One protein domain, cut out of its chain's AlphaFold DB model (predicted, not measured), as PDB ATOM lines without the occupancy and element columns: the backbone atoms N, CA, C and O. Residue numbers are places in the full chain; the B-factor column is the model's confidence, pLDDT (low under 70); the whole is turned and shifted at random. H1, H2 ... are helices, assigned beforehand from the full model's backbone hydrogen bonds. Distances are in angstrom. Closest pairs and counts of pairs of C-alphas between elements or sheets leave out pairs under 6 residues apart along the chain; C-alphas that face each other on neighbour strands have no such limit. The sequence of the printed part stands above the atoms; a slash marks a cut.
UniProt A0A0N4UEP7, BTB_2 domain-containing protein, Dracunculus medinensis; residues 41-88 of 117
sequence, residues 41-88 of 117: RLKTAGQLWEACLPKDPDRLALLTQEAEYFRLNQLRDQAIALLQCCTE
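This is residues 41 to 88 of the 117 residues of the protein "BTB_2 domain-containing protein" of Dracunculus medinensis (UniProt A0A0N4UEP7). Two long helices, H4 and H3, lie side by side as a helical hairpin, and a looser leading segment with two short helices, H1 and H2, runs past it. Residues 43 to 48 of that segment stick out from the rest. The printed part has 48 residues with four named helices, H1, H2, H3 and H4 in chain order, and no named strand; the class is all helix. The whole is compact, with a radius of gyration of the C-alphas of 10.6 A, and spans 32 by 21 by 13 A.

H4, residues 73 to 88, is the longest helix. It touches H3, residues 57 to 69, and the closest C-alphas, those of Thr 64 and Arg 76, are 4.8 A apart. The two form a hairpin and run opposite ways at a shallow tilt of 22 degrees. H2, residues 49 to 52, is close to H4 but not clearly touching; their closest C-alphas, those of Glu 50 and Gln 78, are 8.0 A apart. H2 is apart from H3. H1, residues 41 to 44, is close to H2 but not clearly touching, with the closest C-alphas, those of Leu 42 and Trp 49, 5.3 A apart. H1 is apart from H3 and from H4. In H3 and H4 every O i to N i+4 pair is within hydrogen-bond range; H1 and H2 are too short for such a pair.

H4 is 22.5 A long from first to last C-alpha and ends at C-alpha 88 (51.707, -23.989, -8.961). H3 is 18.7 A long and begins at C-alpha 57 (45.541, -16.234, -2.970). H2 is 5.7 A long, and H1, 5.4 A long, begins at C-alpha 41 (24.410, -10.173, -11.300).

The two C-alphas farthest apart, those of Ala 45 and Glu 88, are 32.4 A apart. The printed part has no cut, and its three links are tight. The mean pLDDT of the printed part is 94.9, and no printed residue is under 70.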
ATOM      1  N   ARG A  41      24.829 -11.143 -10.271       93.30
ATOM      2  CA  ARG A  41      24.410 -10.173 -11.300       93.30
ATOM      3  C   ARG A  41      24.873 -10.597 -12.691       93.30
ATOM      4  O   ARG A  41      24.054 -10.708 -13.600       93.30
ATOM      5  N   LEU A  42      26.172 -10.856 -12.840       95.09
ATOM      6  CA  LEU A  42      26.795 -11.154 -14.127       95.09
ATOM      7  C   LEU A  42      26.368 -12.527 -14.648       95.09
ATOM      8  O   LEU A  42      26.000 -12.639 -15.814       95.09
ATOM      9  N   LYS A  43      26.293 -13.548 -13.781       93.55
ATOM     10  CA  LYS A  43      25.793 -14.875 -14.163       93.55
ATOM     11  C   LYS A  43      24.353 -14.818 -14.661       93.55
ATOM     12  O   LYS A  43      24.041 -15.426 -15.680       93.55
ATOM     13  N   THR A  44      23.485 -14.068 -13.980       90.24
ATOM     14  CA  THR A  44      22.088 -13.895 -14.414       90.24
ATOM     15  C   THR A  44      21.994 -13.167 -15.757       90.24
ATOM     16  O   THR A  44      21.119 -13.475 -16.560       90.24
ATOM     17  N   ALA A  45      22.908 -12.232 -16.021       93.66
ATOM     18  CA  ALA A  45      22.998 -11.506 -17.285       93.66
ATOM     19  C   ALA A  45      23.739 -12.274 -18.402       93.66
ATOM     20  O   ALA A  45      23.877 -11.741 -19.501       93.66
ATOM     21  N   GLY A  46      24.244 -13.490 -18.146       94.78
ATOM     22  CA  GLY A  46      25.062 -14.239 -19.109       94.78
ATOM     23  C   GLY A  46      26.416 -13.583 -19.417       94.78
ATOM     24  O   GLY A  46      26.973 -13.793 -20.490       94.78
ATOM     25  N   GLN A  47      26.925 -12.755 -18.504       96.38
ATOM     26  CA  GLN A  47      28.182 -12.018 -18.642       96.38
ATOM     27  C   GLN A  47      29.346 -12.745 -17.951       96.38
ATOM     28  O   GLN A  47      29.142 -13.574 -17.061       96.38
ATOM     29  N   LEU A  48      30.576 -12.400 -18.352       96.20
ATOM     30  CA  LEU A  48      31.824 -12.978 -17.839       96.20
ATOM     31  C   LEU A  48      32.068 -12.561 -16.378       96.20
ATOM     32  O   LEU A  48      32.684 -11.532 -16.098       96.20
ATOM     33  N   TRP A  49      31.576 -13.360 -15.437       96.76
ATOM     34  CA  TRP A  49      31.693 -13.110 -13.998       96.76
ATOM     35  C   TRP A  49      33.082 -13.460 -13.452       96.76
ATOM     36  O   TRP A  49      33.517 -12.895 -12.448       96.76
ATOM     37  N   GLU A  50      33.814 -14.337 -14.137       96.69
ATOM     38  CA  GLU A  50      35.168 -14.780 -13.800       96.69
ATOM     39  C   GLU A  50      36.173 -13.614 -13.815       96.69
ATOM     40  O   GLU A  50      37.191 -13.644 -13.118       96.69
ATOM     41  N   ALA A  51      35.871 -12.547 -14.564       95.01
ATOM     42  CA  ALA A  51      36.662 -11.318 -14.592       95.01
ATOM     43  C   ALA A  51      36.675 -10.580 -13.240       95.01
ATOM     44  O   ALA A  51      37.620  -9.846 -12.956       95.01
ATOM     45  N   CYS A  52      35.668 -10.795 -12.387       95.41
ATOM     46  CA  CYS A  52      35.574 -10.185 -11.059       95.41
ATOM     47  C   CYS A  52      36.293 -10.984  -9.960       95.41
ATOM     48  O   CYS A  52      36.277 -10.561  -8.803       95.41
ATOM     49  N   LEU A  53      36.897 -12.131 -10.287       96.95
ATOM     50  CA  LEU A  53      37.586 -12.956  -9.297       96.95
ATOM     51  C   LEU A  53      38.922 -12.331  -8.876       96.95
ATOM     52  O   LEU A  53      39.676 -11.853  -9.737       96.95
ATOM     53  N   PRO A  54      39.248 -12.373  -7.571       96.14
ATOM     54  CA  PRO A  54      40.511 -11.859  -7.074       96.14
ATOM     55  C   PRO A  54      41.667 -12.691  -7.641       96.14
ATOM     56  O   PRO A  54      41.504 -13.853  -8.008       96.14
ATOM     57  N   LYS A  55      42.841 -12.071  -7.755       90.96
ATOM     58  CA  LYS A  55      44.084 -12.757  -8.159       90.96
ATOM     59  C   LYS A  55      44.971 -13.104  -6.968       90.96
ATOM     60  O   LYS A  55      45.890 -13.902  -7.099       90.96
ATOM     61  N   ASP A  56      44.681 -12.481  -5.836       93.64
ATOM     62  CA  ASP A  56      45.360 -12.696  -4.573       93.64
ATOM     63  C   ASP A  56      44.918 -14.035  -3.939       93.64
ATOM     64  O   ASP A  56      43.705 -14.255  -3.825       93.64
ATOM     65  N   PRO A  57      45.855 -14.928  -3.555       94.71
ATOM     66  CA  PRO A  57      45.541 -16.234  -2.970       94.71
ATOM     67  C   PRO A  57      44.710 -16.161  -1.684       94.71
ATOM     68  O   PRO A  57      43.767 -16.936  -1.534       94.71
ATOM     69  N   ASP A  58      44.997 -15.208  -0.794       95.36
ATOM     70  CA  ASP A  58      44.285 -15.086   0.485       95.36
ATOM     71  C   ASP A  58      42.818 -14.713   0.248       95.36
ATOM     72  O   ASP A  58      41.895 -15.323   0.797       95.36
ATOM     73  N   ARG A  59      42.575 -13.765  -0.663       96.71
ATOM     74  CA  ARG A  59      41.218 -13.401  -1.089       96.71
ATOM     75  C   ARG A  59      40.506 -14.526  -1.832       96.71
ATOM     76  O   ARG A  59      39.286 -14.630  -1.714       96.71
ATOM     77  N   LEU A  60      41.222 -15.347  -2.602       97.62
ATOM     78  CA  LEU A  60      40.645 -16.536  -3.233       97.62
ATOM     79  C   LEU A  60      40.209 -17.559  -2.178       97.62
ATOM     80  O   LEU A  60      39.092 -18.061  -2.267       97.62
ATOM     81  N   ALA A  61      41.028 -17.805  -1.153       97.14
ATOM     82  CA  ALA A  61      40.695 -18.718  -0.062       97.14
ATOM     83  C   ALA A  61      39.471 -18.247   0.747       97.14
ATOM     84  O   ALA A  61      38.566 -19.042   1.007       97.14
ATOM     85  N   LEU A  62      39.395 -16.953   1.089       97.79
ATOM     86  CA  LEU A  62      38.216 -16.367   1.740       97.79
ATOM     87  C   LEU A  62      36.963 -16.502   0.862       97.79
ATOM     88  O   LEU A  62      35.918 -16.956   1.331       97.79
ATOM     89  N   LEU A  63      37.080 -16.194  -0.435       98.30
ATOM     90  CA  LEU A  63      35.976 -16.324  -1.382       98.30
ATOM     91  C   LEU A  63      35.488 -17.770  -1.510       98.30
ATOM     92  O   LEU A  63      34.282 -17.981  -1.611       98.30
ATOM     93  N   THR A  64      36.384 -18.761  -1.495       98.01
ATOM     94  CA  THR A  64      36.006 -20.181  -1.502       98.01
ATOM     95  C   THR A  64      35.094 -20.516  -0.322       98.01
ATOM     96  O   THR A  64      34.063 -21.157  -0.526       98.01
ATOM     97  N   GLN A  65      35.422 -20.041   0.885       97.76
ATOM     98  CA  GLN A  65      34.618 -20.310   2.082       97.76
ATOM     99  C   GLN A  65      33.256 -19.615   2.046       97.76
ATOM    100  O   GLN A  65      32.239 -20.213   2.400       97.76
ATOM    101  N   GLU A  66      33.204 -18.370   1.574       97.49
ATOM    102  CA  GLU A  66      31.929 -17.669   1.429       97.49
ATOM    103  C   GLU A  66      31.071 -18.283   0.315       97.49
ATOM    104  O   GLU A  66      29.872 -18.487   0.492       97.49
ATOM    105  N   ALA A  67      31.666 -18.669  -0.817       96.99
ATOM    106  CA  ALA A  67      30.947 -19.344  -1.892       96.99
ATOM    107  C   ALA A  67      30.350 -20.688  -1.437       96.99
ATOM    108  O   ALA A  67      29.235 -21.010  -1.848       96.99
ATOM    109  N   GLU A  68      31.035 -21.436  -0.567       95.60
ATOM    110  CA  GLU A  68      30.485 -22.635   0.079       95.60
ATOM    111  C   GLU A  68      29.282 -22.286   0.969       95.60
ATOM    112  O   GLU A  68      28.210 -22.875   0.816       95.60
ATOM    113  N   TYR A  69      29.415 -21.276   1.838       93.50
ATOM    114  CA  TYR A  69      28.336 -20.836   2.730       93.50
ATOM    115  C   TYR A  69      27.065 -20.446   1.959       93.50
ATOM    116  O   TYR A  69      25.964 -20.896   2.286       93.50
ATOM    117  N   PHE A  70      27.212 -19.670   0.882       93.15
ATOM    118  CA  PHE A  70      26.097 -19.279   0.016       93.15
ATOM    119  C   PHE A  70      25.695 -20.368  -0.997       93.15
ATOM    120  O   PHE A  70      24.780 -20.148  -1.787       93.15
ATOM    121  N   ARG A  71      26.318 -21.555  -0.982       92.52
ATOM    122  CA  ARG A  71      26.026 -22.691  -1.884       92.52
ATOM    123  C   ARG A  71      26.171 -22.349  -3.372       92.52
ATOM    124  O   ARG A  71      25.364 -22.740  -4.219       92.52
ATOM    125  N   LEU A  72      27.218 -21.600  -3.700       94.67
ATOM    126  CA  LEU A  72      27.572 -21.167  -5.048       94.67
ATOM    127  C   LEU A  72      28.670 -22.055  -5.642       94.67
ATOM    128  O   LEU A  72      29.772 -21.590  -5.916       94.67
ATOM    129  N   ASN A  73      28.351 -23.329  -5.887       95.25
ATOM    130  CA  ASN A  73      29.326 -24.359  -6.285       95.25
ATOM    131  C   ASN A  73      30.229 -23.940  -7.458       95.25
ATOM    132  O   ASN A  73      31.439 -24.059  -7.366       95.25
ATOM    133  N   GLN A  74      29.667 -23.362  -8.526       96.60
ATOM    134  CA  GLN A  74      30.468 -22.925  -9.678       96.60
ATOM    135  C   GLN A  74      31.476 -21.818  -9.318       96.60
ATOM    136  O   GLN A  74      32.599 -21.823  -9.813       96.60
ATOM    137  N   LEU A  75      31.084 -20.877  -8.453       97.72
ATOM    138  CA  LEU A  75      31.978 -19.823  -7.969       97.72
ATOM    139  C   LEU A  75      33.085 -20.417  -7.093       97.72
ATOM    140  O   LEU A  75      34.254 -20.080  -7.267       97.72
ATOM    141  N   ARG A  76      32.710 -21.323  -6.183       98.09
ATOM    142  CA  ARG A  76      33.631 -22.035  -5.294       98.09
ATOM    143  C   ARG A  76      34.674 -22.820  -6.087       98.09
ATOM    144  O   ARG A  76      35.864 -22.649  -5.850       98.09
ATOM    145  N   ASP A  77      34.231 -23.641  -7.033       98.17
ATOM    146  CA  ASP A  77      35.105 -24.520  -7.814       98.17
ATOM    147  C   ASP A  77      36.092 -23.698  -8.657       98.17
ATOM    148  O   ASP A  77      37.279 -24.014  -8.712       98.17
ATOM    149  N   GLN A  78      35.642 -22.574  -9.228       97.84
ATOM    150  CA  GLN A  78      36.518 -21.663  -9.965       97.84
ATOM    151  C   GLN A  78      37.526 -20.940  -9.056       97.84
ATOM    152  O   GLN A  78      38.675 -20.744  -9.453       97.84
ATOM    153  N   ALA A  79      37.125 -20.544  -7.842       97.77
ATOM    154  CA  ALA A  79      38.037 -19.953  -6.863       97.77
ATOM    155  C   ALA A  79      39.112 -20.962  -6.415       97.77
ATOM    156  O   ALA A  79      40.288 -20.605  -6.364       97.77
ATOM    157  N   ILE A  80      38.732 -22.228  -6.191       97.49
ATOM    158  CA  ILE A  80      39.665 -23.325  -5.882       97.49
ATOM    159  C   ILE A  80      40.647 -23.547  -7.037       97.49
ATOM    160  O   ILE A  80      41.849 -23.630  -6.800       97.49
ATOM    161  N   ALA A  81      40.161 -23.593  -8.282       96.86
ATOM    162  CA  ALA A  81      41.021 -23.769  -9.451       96.86
ATOM    163  C   ALA A  81      42.050 -22.631  -9.584       96.86
ATOM    164  O   ALA A  81      43.232 -22.879  -9.816       96.86
ATOM    165  N   LEU A  82      41.632 -21.376  -9.377       96.22
ATOM    166  CA  LEU A  82      42.554 -20.236  -9.377       96.22
ATOM    167  C   LEU A  82      43.567 -20.305  -8.229       96.22
ATOM    168  O   LEU A  82      44.736 -19.990  -8.448       96.22
ATOM    169  N   LEU A  83      43.139 -20.729  -7.037       94.62
ATOM    170  CA  LEU A  83      44.015 -20.885  -5.878       94.62
ATOM    171  C   LEU A  83      45.102 -21.937  -6.143       94.62
ATOM    172  O   LEU A  83      46.276 -21.674  -5.896       94.62
ATOM    173  N   GLN A  84      44.732 -23.080  -6.726       93.23
ATOM    174  CA  GLN A  84      45.672 -24.127  -7.142       93.23
ATOM    175  C   GLN A  84      46.676 -23.604  -8.180       93.23
ATOM    176  O   GLN A  84      47.882 -23.779  -8.010       93.23
ATOM    177  N   CYS A  85      46.210 -22.865  -9.193       91.17
ATOM    178  CA  CYS A  85      47.097 -22.243 -10.178       91.17
ATOM    179  C   CYS A  85      48.047 -21.196  -9.569       91.17
ATOM    180  O   CYS A  85      49.140 -20.986 -10.100       91.17
ATOM    181  N   CYS A  86      47.650 -20.495  -8.501       87.22
ATOM    182  CA  CYS A  86      48.546 -19.572  -7.803       87.22
ATOM    183  C   CYS A  86      49.679 -20.324  -7.089       87.22
ATOM    184  O   CYS A  86      50.830 -19.905  -7.211       87.22
ATOM    185  N   THR A  87      49.374 -21.446  -6.432       83.06
ATOM    186  CA  THR A  87      50.374 -22.306  -5.773       83.06
ATOM    187  C   THR A  87      51.350 -22.921  -6.778       83.06
ATOM    188  O   THR A  87      52.563 -22.862  -6.593       83.06
ATOM    189  N   GLU A  88      50.849 -23.432  -7.906       80.68
ATOM    190  CA  GLU A  88      51.707 -23.989  -8.961       80.68
ATOM    191  C   GLU A  88      52.674 -22.937  -9.526       80.68
ATOM    192  O   GLU A  88      53.855 -23.211  -9.742       80.68
TER     193      GLU A  88